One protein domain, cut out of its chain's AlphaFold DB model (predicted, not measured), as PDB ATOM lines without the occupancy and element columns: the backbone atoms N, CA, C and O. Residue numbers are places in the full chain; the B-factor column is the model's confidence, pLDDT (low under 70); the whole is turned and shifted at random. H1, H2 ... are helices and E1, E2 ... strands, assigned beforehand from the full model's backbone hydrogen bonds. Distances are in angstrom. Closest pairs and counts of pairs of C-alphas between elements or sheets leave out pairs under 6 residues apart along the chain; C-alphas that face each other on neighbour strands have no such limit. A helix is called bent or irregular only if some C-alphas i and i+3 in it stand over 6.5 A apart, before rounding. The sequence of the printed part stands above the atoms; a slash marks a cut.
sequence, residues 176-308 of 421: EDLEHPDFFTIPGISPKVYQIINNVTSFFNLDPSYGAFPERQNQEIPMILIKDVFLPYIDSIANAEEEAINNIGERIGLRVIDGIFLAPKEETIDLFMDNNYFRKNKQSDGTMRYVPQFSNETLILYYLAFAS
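This is residues 176 to 308 of the 421 residues of an uncharacterized protein of Candidatus Lokiarchaeota archaeon (UniProt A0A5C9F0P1). A strongly twisted sheet made of three strand hairpins, E1-E2, E3-E4 and E5-E6, joined through E2, has H1 over one face and H4 over the other. H3 is on H1's face beside E3, H2 stands up from the sheet, and H5, off the sheet, packs on H1 and H3. The printed part has 133 residues with five named helices and six named strands; along the chain come H1, E1, E2, H2, H3, E3, E4, H4, E5, E6 and H5. The class is mixed, helices and strands, and in the branched sheet E2 and E6 are parallel neighbours while the other neighbour pairs, E1 and E2, E2 and E4, E3 and E4, and E5 and E6, are antiparallel. It is compact, radius of gyration of the C-alphas 14.9 A, with an elongated outline of 49 by 29 by 24 A.

Residues 176 to 190 come first, with no named element. Find C-alpha 191 at (191.539, 236.713, 133.813); from there H1 runs 22.2 A to residue 206. Next come E1, residues 209 to 212, and E2, residues 219 to 225, 19.4 A long. H2, residues 226 to 233, is only just irregular: C-alphas 229 and 232 are 6.9 A apart. H3, residues 239 to 251, is 18.9 A long. Then look for E3 at 254 to 257, E4 at 261 to 264, H4 at 266 to 274, E5 at 278 to 282 and E6 at 288 to 292. H5, residues 296 to 308, ends at C-alpha 308, (206.053, 239.016, 147.912).

Start at E2: E1 lies on one side, antiparallel, with N 209 and O 223 2.9 A apart. On the other side lie E4, antiparallel, N 262 and O 224 at 2.8 A, and E6, parallel, N 220 and O 288 at 2.8 A. Edge strands E3 and E5 form hairpins with E4, N 255 and O 263 at 2.8 A, and with E6, N 279 and O 291 at 2.8 A. H1 runs slantwise to the strands, 11.2 A over the sheet, and H4, on the opposite face, is 7.5 A over it. H1 touches H2 at a shallow tilt of 29 degrees, opposite ways; the closest C-alphas, Asn 199 and Val 229, are 5.9 A apart. H5 touches H3, about perpendicular at 81 degrees, the closest C-alphas being Arg 251 and Tyr 303, 5.3 A. Every O i to N i+4 pair is within hydrogen-bond range in H1, H3, H4 and H5, and 2 of 4 in H2.

The C-alphas of His 180 and Ser 284, the two farthest apart, are 49.3 A apart. The printed part has no cut and no long link. Confidence is low, under 70, at residues 176 to 184 and 233 to 240; the mean pLDDT of the printed part is 86.9.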
ATOM      1  N   GLU A 176     193.416 248.164 132.551       46.03
ATOM      2  CA  GLU A 176     194.584 247.702 131.815       46.03
ATOM      3  C   GLU A 176     194.141 247.996 130.398       46.03
ATOM      4  O   GLU A 176     193.867 247.114 129.589       46.03
ATOM      5  N   ASP A 177     194.020 249.289 130.114       42.34
ATOM      6  CA  ASP A 177     194.426 249.706 128.805       42.34
ATOM      7  C   ASP A 177     195.874 249.218 128.758       42.34
ATOM      8  O   ASP A 177     196.707 249.622 129.573       42.34
ATOM      9  N   LEU A 178     196.154 248.266 127.869       41.00
ATOM     10  CA  LEU A 178     197.517 247.848 127.525       41.00
ATOM     11  C   LEU A 178     198.394 249.073 127.166       41.00
ATOM     12  O   LEU A 178     199.615 248.986 127.146       41.00
ATOM     13  N   GLU A 179     197.756 250.226 126.945       42.72
ATOM     14  CA  GLU A 179     198.316 251.557 126.756       42.72
ATOM     15  C   GLU A 179     198.824 252.249 128.037       42.72
ATOM     16  O   GLU A 179     199.489 253.278 127.919       42.72
ATOM     17  N   HIS A 180     198.540 251.757 129.253       47.03
ATOM     18  CA  HIS A 180     198.992 252.408 130.491       47.03
ATOM     19  C   HIS A 180     200.453 252.028 130.821       47.03
ATOM     20  O   HIS A 180     200.718 250.911 131.270       47.03
ATOM     21  N   PRO A 181     201.425 252.954 130.678       46.56
ATOM     22  CA  PRO A 181     202.848 252.628 130.637       46.56
ATOM     23  C   PRO A 181     203.483 252.631 132.034       46.56
ATOM     24  O   PRO A 181     204.493 253.294 132.263       46.56
ATOM     25  N   ASP A 182     202.894 251.921 133.000       51.12
ATOM     26  CA  ASP A 182     203.537 251.714 134.308       51.12
ATOM     27  C   ASP A 182     204.203 250.328 134.351       51.12
ATOM     28  O   ASP A 182     203.875 249.462 135.168       51.12
ATOM     29  N   PHE A 183     205.144 250.127 133.417       53.34
ATOM     30  CA  PHE A 183     205.879 248.879 133.146       53.34
ATOM     31  C   PHE A 183     206.604 248.301 134.371       53.34
ATOM     32  O   PHE A 183     206.841 247.099 134.466       53.34
ATOM     33  N   PHE A 184     206.904 249.148 135.356       62.53
ATOM     34  CA  PHE A 184     207.563 248.751 136.597       62.53
ATOM     35  C   PHE A 184     206.608 248.180 137.645       62.53
ATOM     36  O   PHE A 184     207.074 247.691 138.675       62.53
ATOM     37  N   THR A 185     205.290 248.270 137.435       82.19
ATOM     38  CA  THR A 185     204.313 247.847 138.440       82.19
ATOM     39  C   THR A 185     203.882 246.393 138.277       82.19
ATOM     40  O   THR A 185     203.698 245.896 137.168       82.19
ATOM     41  N   ILE A 186     203.722 245.697 139.402       86.94
ATOM     42  CA  ILE A 186     203.269 244.306 139.470       86.94
ATOM     43  C   ILE A 186     201.771 244.316 139.810       86.94
ATOM     44  O   ILE A 186     201.418 244.700 140.933       86.94
ATOM     45  N   PRO A 187     200.891 243.954 138.859       86.50
ATOM     46  CA  PRO A 187     199.455 243.875 139.075       86.50
ATOM     47  C   PRO A 187     199.064 242.555 139.754       86.50
ATOM     48  O   PRO A 187     199.900 241.686 140.001       86.50
ATOM     49  N   GLY A 188     197.774 242.413 140.063       86.94
ATOM     50  CA  GLY A 188     197.193 241.109 140.378       86.94
ATOM     51  C   GLY A 188     197.093 240.211 139.138       86.94
ATOM     52  O   GLY A 188     197.409 240.615 138.019       86.94
ATOM     53  N   ILE A 189     196.613 238.985 139.328       88.12
ATOM     54  CA  ILE A 189     196.307 238.064 138.234       88.12
ATOM     55  C   ILE A 189     194.931 238.425 137.668       88.12
ATOM     56  O   ILE A 189     193.895 238.111 138.257       88.12
ATOM     57  N   SER A 190     194.923 239.075 136.505       83.12
ATOM     58  CA  SER A 190     193.704 239.284 135.722       83.12
ATOM     59  C   SER A 190     193.252 237.977 135.047       83.12
ATOM     60  O   SER A 190     194.054 237.048 134.898       83.12
ATOM     61  N   PRO A 191     191.995 237.881 134.570       83.62
ATOM     62  CA  PRO A 191     191.539 236.713 133.813       83.62
ATOM     63  C   PRO A 191     192.430 236.387 132.605       83.62
ATOM     64  O   PRO A 191     192.682 235.215 132.336       83.62
ATOM     65  N   LYS A 192     192.965 237.414 131.924       82.31
ATOM     66  CA  LYS A 192     193.921 237.246 130.816       82.31
ATOM     67  C   LYS A 192     195.230 236.611 131.295       82.31
ATOM     68  O   LYS A 192     195.690 235.640 130.705       82.31
ATOM     69  N   VAL A 193     195.809 237.102 132.396       86.44
ATOM     70  CA  VAL A 193     197.040 236.522 132.971       86.44
ATOM     71  C   VAL A 193     196.810 235.083 133.436       86.44
ATOM     72  O   VAL A 193     197.657 234.225 133.206       86.44
ATOM     73  N   TYR A 194     195.654 234.785 134.033       89.19
ATOM     74  CA  TYR A 194     195.300 233.419 134.423       89.19
ATOM     75  C   TYR A 194     195.211 232.478 133.211       89.19
ATOM     76  O   TYR A 194     195.700 231.352 133.259       89.19
ATOM     77  N   GLN A 195     194.628 232.943 132.102       88.94
ATOM     78  CA  GLN A 195     194.584 232.186 130.849       88.94
ATOM     79  C   GLN A 195     195.983 231.958 130.258       88.94
ATOM     80  O   GLN A 195     196.279 230.845 129.829       88.94
ATOM     81  N   ILE A 196     196.861 232.965 130.309       90.88
ATOM     82  CA  ILE A 196     198.271 232.823 129.918       90.88
ATOM     83  C   ILE A 196     198.954 231.739 130.761       90.88
ATOM     84  O   ILE A 196     199.568 230.841 130.193       90.88
ATOM     85  N   ILE A 197     198.803 231.768 132.091       94.06
ATOM     86  CA  ILE A 197     199.343 230.731 132.992       94.06
ATOM     87  C   ILE A 197     198.828 229.345 132.592       94.06
ATOM     88  O   ILE A 197     199.613 228.408 132.491       94.06
ATOM     89  N   ASN A 198     197.530 229.220 132.308       94.12
ATOM     90  CA  ASN A 198     196.937 227.954 131.894       94.12
ATOM     91  C   ASN A 198     197.532 227.423 130.580       94.12
ATOM     92  O   ASN A 198     197.872 226.245 130.483       94.12
ATOM     93  N   ASN A 199     197.702 228.293 129.582       93.25
ATOM     94  CA  ASN A 199     198.305 227.914 128.305       93.25
ATOM     95  C   ASN A 199     199.769 227.516 128.483       93.25
ATOM     96  O   ASN A 199     200.183 226.490 127.953       93.25
ATOM     97  N   VAL A 200     200.528 228.280 129.270       94.88
ATOM     98  CA  VAL A 200     201.913 227.958 129.633       94.88
ATOM     99  C   VAL A 200     201.987 226.555 130.234       94.88
ATOM    100  O   VAL A 200     202.696 225.708 129.696       94.88
ATOM    101  N   THR A 201     201.224 226.276 131.292       95.88
ATOM    102  CA  THR A 201     201.185 224.953 131.936       95.88
ATOM    103  C   THR A 201     200.822 223.848 130.949       95.88
ATOM    104  O   THR A 201     201.471 222.803 130.919       95.88
ATOM    105  N   SER A 202     199.801 224.077 130.121       94.50
ATOM    106  CA  SER A 202     199.328 223.113 129.127       94.50
ATOM    107  C   SER A 202     200.407 222.784 128.093       94.50
ATOM    108  O   SER A 202     200.766 221.620 127.934       94.50
ATOM    109  N   PHE A 203     200.987 223.795 127.439       95.19
ATOM    110  CA  PHE A 203     202.014 223.587 126.417       95.19
ATOM    111  C   PHE A 203     203.285 222.971 126.993       95.19
ATOM    112  O   PHE A 203     203.847 222.072 126.372       95.19
ATOM    113  N   PHE A 204     203.707 223.391 128.191       95.69
ATOM    114  CA  PHE A 204     204.854 222.775 128.849       95.69
ATOM    115  C   PHE A 204     204.620 221.286 129.118       95.69
ATOM    116  O   PHE A 204     205.504 220.490 128.831       95.69
ATOM    117  N   ASN A 205     203.456 220.887 129.628       92.75
ATOM    118  CA  ASN A 205     203.212 219.489 129.988       92.75
ATOM    119  C   ASN A 205     202.854 218.583 128.798       92.75
ATOM    120  O   ASN A 205     203.123 217.383 128.861       92.75
ATOM    121  N   LEU A 206     202.217 219.115 127.748       91.94
ATOM    122  CA  LEU A 206     201.704 218.306 126.637       91.94
ATOM    123  C   LEU A 206     202.705 218.142 125.495       91.94
ATOM    124  O   LEU A 206     202.910 217.018 125.040       91.94
ATOM    125  N   ASP A 207     203.299 219.237 125.017       88.19
ATOM    126  CA  ASP A 207     204.163 219.205 123.831       88.19
ATOM    127  C   ASP A 207     205.179 220.364 123.819       88.19
ATOM    128  O   ASP A 207     205.113 221.261 122.972       88.19
ATOM    129  N   PRO A 208     206.117 220.409 124.783       93.56
ATOM    130  CA  PRO A 208     207.170 221.404 124.760       93.56
ATOM    131  C   PRO A 208     208.204 221.047 123.692       93.56
ATOM    132  O   PRO A 208     208.621 219.895 123.538       93.56
ATOM    133  N   SER A 209     208.725 222.071 123.028       94.00
ATOM    134  CA  SER A 209     210.005 221.949 122.336       94.00
ATOM    135  C   SER A 209     211.136 221.855 123.364       94.00
ATOM    136  O   SER A 209     210.983 222.277 124.507       94.00
ATOM    137  N   TYR A 210     212.288 221.321 122.971       94.75
ATOM    138  CA  TYR A 210     213.473 221.265 123.826       94.75
ATOM    139  C   TYR A 210     214.647 221.906 123.110       94.75
ATOM    140  O   TYR A 210     214.815 221.738 121.904       94.75
ATOM    141  N   GLY A 211     215.480 222.614 123.860       93.81
ATOM    142  CA  GLY A 211     216.748 223.097 123.336       93.81
ATOM    143  C   GLY A 211     217.727 223.436 124.443       93.81
ATOM    144  O   GLY A 211     217.440 223.243 125.626       93.81
ATOM    145  N   ALA A 212     218.911 223.874 124.029       93.75
ATOM    146  CA  ALA A 212     220.064 223.997 124.906       93.75
ATOM    147  C   ALA A 212     219.779 224.918 126.099       93.75
ATOM    148  O   ALA A 212     219.229 226.004 125.938       93.75
ATOM    149  N   PHE A 213     220.192 224.487 127.290       95.00
ATOM    150  CA  PHE A 213     220.188 225.313 128.490       95.00
ATOM    151  C   PHE A 213     221.384 226.279 128.422       95.00
ATOM    152  O   PHE A 213     222.521 225.821 128.554       95.00
ATOM    153  N   PRO A 214     221.181 227.598 128.225       91.31
ATOM    154  CA  PRO A 214     222.295 228.527 128.015       91.31
ATOM    155  C   PRO A 214     223.320 228.538 129.159       91.31
ATOM    156  O   PRO A 214     224.513 228.714 128.927       91.31
ATOM    157  N   GLU A 215     222.865 228.312 130.391       93.56
ATOM    158  CA  GLU A 215     223.690 228.351 131.599       93.56
ATOM    159  C   GLU A 215     224.420 227.031 131.889       93.56
ATOM    160  O   GLU A 215     225.371 227.020 132.673       93.56
ATOM    161  N   ARG A 216     224.001 225.903 131.291       92.06
ATOM    162  CA  ARG A 216     224.521 224.569 131.640       92.06
ATOM    163  C   ARG A 216     224.784 223.709 130.409       92.06
ATOM    164  O   ARG A 216     223.878 223.356 129.662       92.06
ATOM    165  N   GLN A 217     226.039 223.289 130.247       89.44
ATOM    166  CA  GLN A 217     226.447 222.409 129.149       89.44
ATOM    167  C   GLN A 217     225.793 221.023 129.241       89.44
ATOM    168  O   GLN A 217     225.614 220.482 130.333       89.44
ATOM    169  N   ASN A 218     225.495 220.428 128.079       91.56
ATOM    170  CA  ASN A 218     224.870 219.104 127.923       91.56
ATOM    171  C   ASN A 218     223.511 218.963 128.632       91.56
ATOM    172  O   ASN A 218     223.142 217.873 129.083       91.56
ATOM    173  N   GLN A 219     222.770 220.066 128.747       95.31
ATOM    174  CA  GLN A 219     221.429 220.083 129.315       95.31
ATOM    175  C   GLN A 219     220.442 220.755 128.364       95.31
ATOM    176  O   GLN A 219     220.780 221.721 127.683       95.31
ATOM    177  N   GLU A 220     219.217 220.241 128.347       96.06
ATOM    178  CA  GLU A 220     218.102 220.763 127.563       96.06
ATOM    179  C   GLU A 220     216.948 221.167 128.469       96.06
ATOM    180  O   GLU A 220     216.526 220.395 129.335       96.06
ATOM    181  N   ILE A 221     216.403 222.352 128.218       96.69
ATOM    182  CA  ILE A 221     215.235 222.891 128.912       96.69
ATOM    183  C   ILE A 221     214.030 222.897 127.974       96.69
ATOM    184  O   ILE A 221     214.202 222.997 126.754       96.69
ATOM    185  N   PRO A 222     212.810 222.778 128.522       96.88
ATOM    186  CA  PRO A 222     211.622 222.878 127.707       96.88
ATOM    187  C   PRO A 222     211.407 224.335 127.290       96.88
ATOM    188  O   PRO A 222     211.734 225.274 128.022       96.88
ATOM    189  N   MET A 223     210.831 224.507 126.112       96.75
ATOM    190  CA  MET A 223     210.543 225.784 125.483       96.75
ATOM    191  C   MET A 223     209.204 225.710 124.764       96.75
ATOM    192  O   MET A 223     208.868 224.697 124.153       96.75
ATOM    193  N   ILE A 224     208.454 226.802 124.807       95.81
ATOM    194  CA  ILE A 224     207.184 226.943 124.091       95.81
ATOM    195  C   ILE A 224     207.218 228.220 123.257       95.81
ATOM    196  O   ILE A 224     207.924 229.171 123.594       95.81
ATOM    197  N   LEU A 225     206.493 228.253 122.147       92.75
ATOM    198  CA  LEU A 225     206.484 229.420 121.271       92.75
ATOM    199  C   LEU A 225     205.670 230.552 121.902       92.75
ATOM    200  O   LEU A 225     204.530 230.352 122.321       92.75
ATOM    201  N   ILE A 226     206.223 231.768 121.907       90.25
ATOM    202  CA  ILE A 226     205.538 232.955 122.451       90.25
ATOM    203  C   ILE A 226     204.183 233.157 121.770       90.25
ATOM    204  O   ILE A 226     203.188 233.426 122.439       90.25
ATOM    205  N   LYS A 227     204.127 232.982 120.446       87.56
ATOM    206  CA  LYS A 227     202.897 233.155 119.662       87.56
ATOM    207  C   LYS A 227     201.772 232.199 120.073       87.56
ATOM    208  O   LYS A 227     200.615 232.581 119.971       87.56
ATOM    209  N   ASP A 228     202.090 231.004 120.565       87.12
ATOM    210  CA  ASP A 228     201.068 230.016 120.935       87.12
ATOM    211  C   ASP A 228     200.419 230.382 122.278       87.12
ATOM    212  O   ASP A 228     199.269 230.040 122.545       87.12
ATOM    213  N   VAL A 229     201.142 231.139 123.107       87.38
ATOM    214  CA  VAL A 229     200.683 231.592 124.419       87.38
ATOM    215  C   VAL A 229     200.061 232.984 124.360       87.38
ATOM    216  O   VAL A 229     198.994 233.181 124.929       87.38
ATOM    217  N   PHE A 230     200.725 233.948 123.720       82.38
ATOM    218  CA  PHE A 230     200.421 235.376 123.862       82.38
ATOM    219  C   PHE A 230     199.656 235.983 122.687       82.38
ATOM    220  O   PHE A 230     198.849 236.879 122.915       82.38
ATOM    221  N   LEU A 231     199.855 235.501 121.452       74.06
ATOM    222  CA  LEU A 231     199.167 236.046 120.271       74.06
ATOM    223  C   LEU A 231     197.631 236.030 120.400       74.06
ATOM    224  O   LEU A 231     197.013 236.995 119.965       74.06
ATOM    225  N   PRO A 232     196.992 235.024 121.039       71.38
ATOM    226  CA  PRO A 232     195.545 235.056 121.272       71.38
ATOM    227  C   PRO A 232     195.061 236.201 122.179       71.38
ATOM    228  O   PRO A 232     193.857 236.425 122.276       71.38
ATOM    229  N   TYR A 233     195.971 236.890 122.874       66.25
ATOM    230  CA  TYR A 233     195.670 237.922 123.872       66.25
ATOM    231  C   TYR A 233     196.270 239.292 123.535       66.25
ATOM    232  O   TYR A 233     196.142 240.219 124.341       66.25
ATOM    233  N   ILE A 234     196.924 239.394 122.379       65.50
ATOM    234  CA  ILE A 234     197.627 240.568 121.877       65.50
ATOM    235  C   ILE A 234     196.880 241.087 120.643       65.50
ATOM    236  O   ILE A 234     196.708 240.351 119.672       65.50
ATOM    237  N   ASP A 235     196.449 242.350 120.683       55.88
ATOM    238  CA  ASP A 235     195.652 242.954 119.612       55.88
ATOM    239  C   ASP A 235     196.533 243.595 118.508       55.88
ATOM    240  O   ASP A 235     196.088 243.653 117.359       55.88
ATOM    241  N   SER A 236     197.790 244.011 118.775       51.44
ATOM    242  CA  SER A 236     198.749 244.405 117.716       51.44
ATOM    243  C   SER A 236     200.217 244.525 118.177       51.44
ATOM    244  O   SER A 236     200.535 245.449 118.921       51.44
ATOM    245  N   ILE A 237     201.130 243.714 117.614       50.78
ATOM    246  CA  ILE A 237     202.561 243.654 118.000       50.78
ATOM    247  C   ILE A 237     203.279 245.000 117.791       50.78
ATOM    248  O   ILE A 237     203.792 245.299 116.713       50.78
ATOM    249  N   ALA A 238     203.327 245.800 118.854       60.28
ATOM    250  CA  ALA A 238     204.133 247.007 119.007       60.28
ATOM    251  C   ALA A 238     205.130 246.821 120.168       60.28
ATOM    252  O   ALA A 238     204.922 245.976 121.034       60.28
ATOM    253  N   ASN A 239     206.186 247.642 120.244       60.47
ATOM    254  CA  ASN A 239     207.249 247.521 121.265       60.47
ATOM    255  C   ASN A 239     206.736 247.412 122.721       60.47
ATOM    256  O   ASN A 239     207.354 246.742 123.542       60.47
ATOM    257  N   ALA A 240     205.608 248.053 123.051       64.44
ATOM    258  CA  ALA A 240     205.011 247.994 124.389       64.44
ATOM    259  C   ALA A 240     204.512 246.584 124.769       64.44
ATOM    260  O   ALA A 240     204.517 246.215 125.944       64.44
ATOM    261  N   GLU A 241     204.110 245.775 123.790       70.12
ATOM    262  CA  GLU A 241     203.621 244.417 124.026       70.12
ATOM    263  C   GLU A 241     204.758 243.407 124.200       70.12
ATOM    264  O   GLU A 241     204.630 242.483 125.001       70.12
ATOM    265  N   GLU A 242     205.901 243.599 123.531       74.94
ATOM    266  CA  GLU A 242     207.102 242.787 123.779       74.94
ATOM    267  C   GLU A 242     207.590 242.947 125.227       74.94
ATOM    268  O   GLU A 242     207.927 241.971 125.903       74.94
ATOM    269  N   GLU A 243     207.579 244.178 125.743       77.56
ATOM    270  CA  GLU A 243     207.897 244.455 127.144       77.56
ATOM    271  C   GLU A 243     206.859 243.828 128.092       77.56
ATOM    272  O   GLU A 243     207.223 243.246 129.118       77.56
ATOM    273  N   ALA A 244     205.572 243.864 127.734       78.00
ATOM    274  CA  ALA A 244     204.517 243.206 128.501       78.00
ATOM    275  C   ALA A 244     204.697 241.677 128.558       78.00
ATOM    276  O   ALA A 244     204.579 241.098 129.641       78.00
ATOM    277  N   ILE A 245     205.041 241.030 127.437       83.44
ATOM    278  CA  ILE A 245     205.349 239.591 127.378       83.44
ATOM    279  C   ILE A 245     206.504 239.256 128.322       83.44
ATOM    280  O   ILE A 245     206.378 238.351 129.149       83.44
ATOM    281  N   ASN A 246     207.608 240.005 128.238       86.88
ATOM    282  CA  ASN A 246     208.778 239.797 129.092       86.88
ATOM    283  C   ASN A 246     208.428 239.939 130.577       86.88
ATOM    284  O   ASN A 246     208.794 239.086 131.386       86.88
ATOM    285  N   ASN A 247     207.669 240.975 130.927       86.50
ATOM    286  CA  ASN A 247     207.247 241.236 132.298       86.50
ATOM    287  C   ASN A 247     206.305 240.154 132.838       86.50
ATOM    288  O   ASN A 247     206.474 239.707 133.974       86.50
ATOM    289  N   ILE A 248     205.316 239.718 132.050       88.12
ATOM    290  CA  ILE A 248     204.417 238.623 132.440       88.12
ATOM    291  C   ILE A 248     205.224 237.338 132.609       88.12
ATOM    292  O   ILE A 248     205.114 236.710 133.660       88.12
ATOM    293  N   GLY A 249     206.068 237.001 131.628       91.50
ATOM    294  CA  GLY A 249     206.962 235.846 131.658       91.50
ATOM    295  C   GLY A 249     207.834 235.827 132.910       91.50
ATOM    296  O   GLY A 249     207.847 234.837 133.635       91.50
ATOM    297  N   GLU A 250     208.486 236.941 133.239       91.94
ATOM    298  CA  GLU A 250     209.314 237.055 134.439       91.94
ATOM    299  C   GLU A 250     208.526 236.790 135.730       91.94
ATOM    300  O   GLU A 250     209.015 236.066 136.604       91.94
ATOM    301  N   ARG A 251     207.308 237.331 135.845       91.69
ATOM    302  CA  ARG A 251     206.454 237.165 137.034       91.69
ATOM    303  C   ARG A 251     206.022 235.713 137.245       91.69
ATOM    304  O   ARG A 251     205.790 235.326 138.383       91.69
ATOM    305  N   ILE A 252     205.960 234.911 136.181       94.25
ATOM    306  CA  ILE A 252     205.660 233.467 136.228       94.25
ATOM    307  C   ILE A 252     206.921 232.584 136.174       94.25
ATOM    308  O   ILE A 252     206.816 231.371 136.030       94.25
ATOM    309  N   GLY A 253     208.118 233.173 136.300       94.81
ATOM    310  CA  GLY A 253     209.386 232.435 136.391       94.81
ATOM    311  C   GLY A 253     210.016 232.060 135.052       94.81
ATOM    312  O   GLY A 253     210.903 231.204 134.996       94.81
ATOM    313  N   LEU A 254     209.594 232.706 133.974       96.25
ATOM    314  CA  LEU A 254     210.030 232.440 132.611       96.25
ATOM    315  C   LEU A 254     210.861 233.603 132.047       96.25
ATOM    316  O   LEU A 254     210.978 234.678 132.640       96.25
ATOM    317  N   ARG A 255     211.473 233.360 130.892       94.81
ATOM    318  CA  ARG A 255     212.271 234.300 130.105       94.81
ATOM    319  C   ARG A 255     212.076 234.040 128.619       94.81
ATOM    320  O   ARG A 255     211.725 232.929 128.223       94.81
ATOM    321  N   VAL A 256     212.374 235.051 127.813       93.19
ATOM    322  CA  VAL A 256     212.411 234.925 126.358       93.19
ATOM    323  C   VAL A 256     213.806 234.489 125.900       93.19
ATOM    324  O   VAL A 256     214.808 235.055 126.335       93.19
ATOM    325  N   ILE A 257     213.865 233.479 125.031       91.75
ATOM    326  CA  ILE A 257     215.071 232.990 124.349       91.75
ATOM    327  C   ILE A 257     214.886 233.194 122.841       91.75
ATOM    328  O   ILE A 257     213.814 232.929 122.294       91.75
ATOM    329  N   ASP A 258     215.925 233.720 122.185       87.19
ATOM    330  CA  ASP A 258     215.982 233.984 120.738       87.19
ATOM    331  C   ASP A 258     214.831 234.850 120.186       87.19
ATOM    332  O   ASP A 258     214.530 234.829 118.996       87.19
ATOM    333  N   GLY A 259     214.155 235.609 121.055       85.81
ATOM    334  CA  GLY A 259     213.010 236.455 120.699       85.81
ATOM    335  C   GLY A 259     211.720 235.697 120.360       85.81
ATOM    336  O   GLY A 259     210.709 236.334 120.086       85.81
ATOM    337  N   ILE A 260     211.724 234.359 120.376       89.56
ATOM    338  CA  ILE A 260     210.600 233.539 119.882       89.56
ATOM    339  C   ILE A 260     210.127 232.471 120.869       89.56
ATOM    340  O   ILE A 260     208.970 232.042 120.794       89.56
ATOM    341  N   PHE A 261     210.986 232.054 121.800       92.94
ATOM    342  CA  PHE A 261     210.687 231.001 122.764       92.94
ATOM    343  C   PHE A 261     210.523 231.559 124.167       92.94
ATOM    344  O   PHE A 261     211.279 232.425 124.599       92.94
ATOM    345  N   LEU A 262     209.568 231.006 124.901       94.81
ATOM    346  CA  LEU A 262     209.405 231.187 126.330       94.81
ATOM    347  C   LEU A 262     209.969 229.952 127.042       94.81
ATOM    348  O   LEU A 262     209.566 228.824 126.755       94.81
ATOM    349  N   ALA A 263     210.901 230.170 127.964       96.44
ATOM    350  CA  ALA A 263     211.601 229.115 128.688       96.44
ATOM    351  C   ALA A 263     211.719 229.461 130.181       96.44
ATOM    352  O   ALA A 263     211.733 230.643 130.526       96.44
ATOM    353  N   PRO A 264     211.848 228.482 131.087       96.44
ATOM    354  CA  PRO A 264     212.124 228.756 132.494       96.44
ATOM    355  C   PRO A 264     213.469 229.472 132.710       96.44
ATOM    356  O   PRO A 264     214.448 229.211 132.006       96.44
ATOM    357  N   LYS A 265     213.530 230.368 133.703       95.62
ATOM    358  CA  LYS A 265     214.801 230.931 134.192       95.62
ATOM    359  C   LYS A 265     215.604 229.869 134.947       95.62
ATOM    360  O   LYS A 265     215.019 228.938 135.493       95.62
ATOM    361  N   GLU A 266     216.923 230.050 135.054       94.75
ATOM    362  CA  GLU A 266     217.776 229.142 135.839       94.75
ATOM    363  C   GLU A 266     217.285 228.996 137.291       94.75
ATOM    364  O   GLU A 266     217.069 227.874 137.743       94.75
ATOM    365  N   GLU A 267     217.008 230.112 137.981       93.31
ATOM    366  CA  GLU A 267     216.502 230.084 139.366       93.31
ATOM    367  C   GLU A 267     215.172 229.318 139.494       93.31
ATOM    368  O   GLU A 267     214.947 228.625 140.486       93.31
ATOM    369  N   THR A 268     214.313 229.393 138.471       95.25
ATOM    370  CA  THR A 268     213.033 228.677 138.421       95.25
ATOM    371  C   THR A 268     213.243 227.186 138.204       95.25
ATOM    372  O   THR A 268     212.568 226.385 138.843       95.25
ATOM    373  N   ILE A 269     214.179 226.792 137.333       95.38
ATOM    374  CA  ILE A 269     214.507 225.379 137.093       95.38
ATOM    375  C   ILE A 269     215.015 224.743 138.375       95.38
ATOM    376  O   ILE A 269     214.537 223.672 138.735       95.38
ATOM    377  N   ASP A 270     215.948 225.395 139.068       94.12
ATOM    378  CA  ASP A 270     216.500 224.873 140.317       94.12
ATOM    379  C   ASP A 270     215.413 224.733 141.386       94.12
ATOM    380  O   ASP A 270     215.253 223.661 141.967       94.12
ATOM    381  N   LEU A 271     214.590 225.770 141.566       95.75
ATOM    382  CA  LEU A 271     213.464 225.739 142.497       95.75
ATOM    383  C   LEU A 271     212.474 224.611 142.176       95.75
ATOM    384  O   LEU A 271     212.018 223.898 143.069       95.75
ATOM    385  N   PHE A 272     212.117 224.447 140.905       96.19
ATOM    386  CA  PHE A 272     211.138 223.450 140.481       96.19
ATOM    387  C   PHE A 272     211.721 222.037 140.507       96.19
ATOM    388  O   PHE A 272     211.006 221.090 140.815       96.19
ATOM    389  N   MET A 273     213.016 221.875 140.251       94.94
ATOM    390  CA  MET A 273     213.717 220.608 140.445       94.94
ATOM    391  C   MET A 273     213.712 220.181 141.915       94.94
ATOM    392  O   MET A 273     213.384 219.030 142.195       94.94
ATOM    393  N   ASP A 274     214.021 221.099 142.834       94.75
ATOM    394  CA  ASP A 274     214.040 220.834 144.280       94.75
ATOM    395  C   ASP A 274     212.662 220.388 144.805       94.75
ATOM    396  O   ASP A 274     212.577 219.609 145.752       94.75
ATOM    397  N   ASN A 275     211.585 220.826 144.146       94.00
ATOM    398  CA  ASN A 275     210.200 220.511 144.502       94.00
ATOM    399  C   ASN A 275     209.541 219.463 143.584       94.00
ATOM    400  O   ASN A 275     208.325 219.294 143.605       94.00
ATOM    401  N   ASN A 276     210.327 218.727 142.788       94.00
ATOM    402  CA  ASN A 276     209.852 217.680 141.870       94.00
ATOM    403  C   ASN A 276     208.845 218.148 140.801       94.00
ATOM    404  O   ASN A 276     208.094 217.343 140.261       94.00
ATOM    405  N   TYR A 277     208.860 219.420 140.425       96.00
ATOM    406  CA  TYR A 277     208.086 219.976 139.310       96.00
ATOM    407  C   TYR A 277     208.782 219.827 137.948       96.00
ATOM    408  O   TYR A 277     208.162 220.041 136.906       96.00
ATOM    409  N   PHE A 278     210.049 219.402 137.944       96.12
ATOM    410  CA  PHE A 278     210.772 218.921 136.767       96.12
ATOM    411  C   PHE A 278     211.346 217.523 137.013       96.12
ATOM    412  O   PHE A 278     211.844 217.217 138.098       96.12
ATOM    413  N   ARG A 279     211.351 216.687 135.970       94.50
ATOM    414  CA  ARG A 279     212.022 215.383 135.945       94.50
ATOM    415  C   ARG A 279     213.249 215.427 135.042       94.50
ATOM    416  O   ARG A 279     213.193 215.940 133.930       94.50
ATOM    417  N   LYS A 280     214.348 214.817 135.479       94.12
ATOM    418  CA  LYS A 280     215.558 214.645 134.662       94.12
ATOM    419  C   LYS A 280     215.476 213.364 133.830       94.12
ATOM    420  O   LYS A 280     215.378 212.276 134.390       94.12
ATOM    421  N   ASN A 281     215.591 213.488 132.510       94.06
ATOM    422  CA  ASN A 281     215.652 212.370 131.569       94.06
ATOM    423  C   ASN A 281     216.964 212.399 130.788       94.06
ATOM    424  O   ASN A 281     217.211 213.335 130.032       94.06
ATOM    425  N   LYS A 282     217.783 211.354 130.928       94.25
ATOM    426  CA  LYS A 282     218.989 211.194 130.112       94.25
ATOM    427  C   LYS A 282     218.608 210.701 128.715       94.25
ATOM    428  O   LYS A 282     217.976 209.654 128.590       94.25
ATOM    429  N   GLN A 283     218.977 211.465 127.697       92.19
ATOM    430  CA  GLN A 283     218.777 211.132 126.291       92.19
ATOM    431  C   GLN A 283     219.846 210.136 125.805       92.19
ATOM    432  O   GLN A 283     220.846 209.883 126.484       92.19
ATOM    433  N   SER A 284     219.627 209.545 124.629       89.56
ATOM    434  CA  SER A 284     220.531 208.553 124.024       89.56
ATOM    435  C   SER A 284     221.910 209.120 123.666       89.56
ATOM    436  O   SER A 284     222.895 208.387 123.708       89.56
ATOM    437  N   ASP A 285     221.990 210.413 123.366       88.25
ATOM    438  CA  ASP A 285     223.224 211.171 123.118       88.25
ATOM    439  C   ASP A 285     223.957 211.586 124.413       88.25
ATOM    440  O   ASP A 285     225.034 212.176 124.368       88.25
ATOM    441  N   GLY A 286     223.399 211.251 125.582       88.31
ATOM    442  CA  GLY A 286     223.939 211.593 126.895       88.31
ATOM    443  C   GLY A 286     223.471 212.941 127.448       88.31
ATOM    444  O   GLY A 286     223.757 213.219 128.617       88.31
ATOM    445  N   THR A 287     222.726 213.729 126.669       94.38
ATOM    446  CA  THR A 287     222.169 215.025 127.071       94.38
ATOM    447  C   THR A 287     221.111 214.846 128.161       94.38
ATOM    448  O   THR A 287     220.303 213.915 128.132       94.38
ATOM    449  N   MET A 288     221.104 215.728 129.162       95.50
ATOM    450  CA  MET A 288     220.108 215.701 130.237       95.50
ATOM    451  C   MET A 288     218.949 216.644 129.922       95.50
ATOM    452  O   MET A 288     219.124 217.856 129.893       95.50
ATOM    453  N   ARG A 289     217.750 216.092 129.750       95.44
ATOM    454  CA  ARG A 289     216.529 216.842 129.445       95.44
ATOM    455  C   ARG A 289     215.667 217.049 130.686       95.44
ATOM    456  O   ARG A 289     215.373 216.080 131.389       95.44
ATOM    457  N   TYR A 290     215.228 218.282 130.923       96.06
ATOM    458  CA  TYR A 290     214.284 218.633 131.987       96.06
ATOM    459  C   TYR A 290     212.845 218.562 131.488       96.06
ATOM    460  O   TYR A 290     212.429 219.391 130.693       96.06
ATOM    461  N   VAL A 291     212.071 217.589 131.960       95.69
ATOM    462  CA  VAL A 291     210.667 217.405 131.569       95.69
ATOM    463  C   VAL A 291     209.751 218.028 132.626       95.69
ATOM    464  O   VAL A 291     209.864 217.643 133.792       95.69
ATOM    465  N   PRO A 292     208.888 218.993 132.269       95.88
ATOM    466  CA  PRO A 292     207.968 219.641 133.206       95.88
ATOM    467  C   PRO A 292     206.876 218.683 133.694       95.88
ATOM    468  O   PRO A 292     206.473 217.766 132.982       95.88
ATOM    469  N   GLN A 293     206.423 218.909 134.925       94.19
ATOM    470  CA  GLN A 293     205.299 218.208 135.555       94.19
ATOM    471  C   GLN A 293     204.601 219.096 136.605       94.19
ATOM    472  O   GLN A 293     204.222 218.636 137.680       94.19
ATOM    473  N   PHE A 294     204.482 220.395 136.320       94.75
ATOM    474  CA  PHE A 294     203.866 221.381 137.214       94.75
ATOM    475  C   PHE A 294     202.419 221.704 136.836       94.75
ATOM    476  O   PHE A 294     201.982 221.427 135.723       94.75
ATOM    477  N   SER A 295     201.676 222.320 137.755       95.44
ATOM    478  CA  SER A 295     200.294 222.760 137.542       95.44
ATOM    479  C   SER A 295     200.192 224.290 137.466       95.44
ATOM    480  O   SER A 295     201.170 225.016 137.665       95.44
ATOM    481  N   ASN A 296     198.979 224.799 137.227       96.00
ATOM    482  CA  ASN A 296     198.699 226.234 137.345       96.00
ATOM    483  C   ASN A 296     199.004 226.749 138.757       96.00
ATOM    484  O   ASN A 296     199.500 227.862 138.903       96.00
ATOM    485  N   GLU A 297     198.749 225.929 139.780       96.00
ATOM    486  CA  GLU A 297     199.000 226.260 141.184       96.00
ATOM    487  C   GLU A 297     200.484 226.561 141.402       96.00
ATOM    488  O   GLU A 297     200.829 227.595 141.972       96.00
ATOM    489  N   THR A 298     201.367 225.731 140.838       96.44
ATOM    490  CA  THR A 298     202.822 225.914 140.896       96.44
ATOM    491  C   THR A 298     203.245 227.301 140.396       96.44
ATOM    492  O   THR A 298     204.044 227.975 141.053       96.44
ATOM    493  N   LEU A 299     202.697 227.744 139.257       97.06
ATOM    494  CA  LEU A 299     203.031 229.031 138.638       97.06
ATOM    495  C   LEU A 299     202.363 230.220 139.342       97.06
ATOM    496  O   LEU A 299     202.972 231.283 139.463       97.06
ATOM    497  N   ILE A 300     201.139 230.051 139.848       97.12
ATOM    498  CA  ILE A 300     200.435 231.071 140.641       97.12
ATOM    499  C   ILE A 300     201.186 231.342 141.946       97.12
ATOM    500  O   ILE A 300     201.399 232.501 142.304       97.12
ATOM    501  N   LEU A 301     201.658 230.295 142.625       97.38
ATOM    502  CA  LEU A 301     202.482 230.435 143.825       97.38
ATOM    503  C   LEU A 301     203.822 231.105 143.516       97.38
ATOM    504  O   LEU A 301     204.314 231.898 144.320       97.38
ATOM    505  N   TYR A 302     204.395 230.857 142.334       97.69
ATOM    506  CA  TYR A 302     205.618 231.541 141.918       97.69
ATOM    507  C   TYR A 302     205.353 233.035 141.711       97.69
ATOM    508  O   TYR A 302     206.119 233.870 142.193       97.69
ATOM    509  N   TYR A 303     204.226 233.385 141.083       97.25
ATOM    510  CA  TYR A 303     203.781 234.773 140.957       97.25
ATOM    511  C   TYR A 303     203.616 235.428 142.333       97.25
ATOM    512  O   TYR A 303     204.093 236.545 142.558       97.25
ATOM    513  N   LEU A 304     202.993 234.730 143.287       97.62
ATOM    514  CA  LEU A 304     202.822 235.220 144.655       97.62
ATOM    515  C   LEU A 304     204.170 235.432 145.349       97.62
ATOM    516  O   LEU A 304     204.367 236.458 146.008       97.62
ATOM    517  N   ALA A 305     205.121 234.515 145.161       97.44
ATOM    518  CA  ALA A 305     206.475 234.644 145.683       97.44
ATOM    519  C   ALA A 305     207.219 235.836 145.058       97.44
ATOM    520  O   ALA A 305     207.886 236.606 145.759       97.44
ATOM    521  N   PHE A 306     207.049 236.053 143.753       96.25
ATOM    522  CA  PHE A 306     207.600 237.199 143.037       96.25
ATOM    523  C   PHE A 306     207.028 238.524 143.565       96.25
ATOM    524  O   PHE A 306     207.791 239.430 143.923       96.25
ATOM    525  N   ALA A 307     205.702 238.628 143.700       95.38
ATOM    526  CA  ALA A 307     205.027 239.794 144.269       95.38
ATOM    527  C   ALA A 307     205.461 240.053 145.725       95.38
ATOM    528  O   ALA A 307     205.778 241.186 146.101       95.38
ATOM    529  N   SER A 308     205.573 238.990 146.525       95.88
ATOM    530  CA  SER A 308     206.053 239.016 147.912       95.88
ATOM    531  C   SER A 308     207.484 239.539 148.040       95.88
ATOM    532  O   SER A 308     207.786 240.286 148.973       95.88
TER     533      SER A 308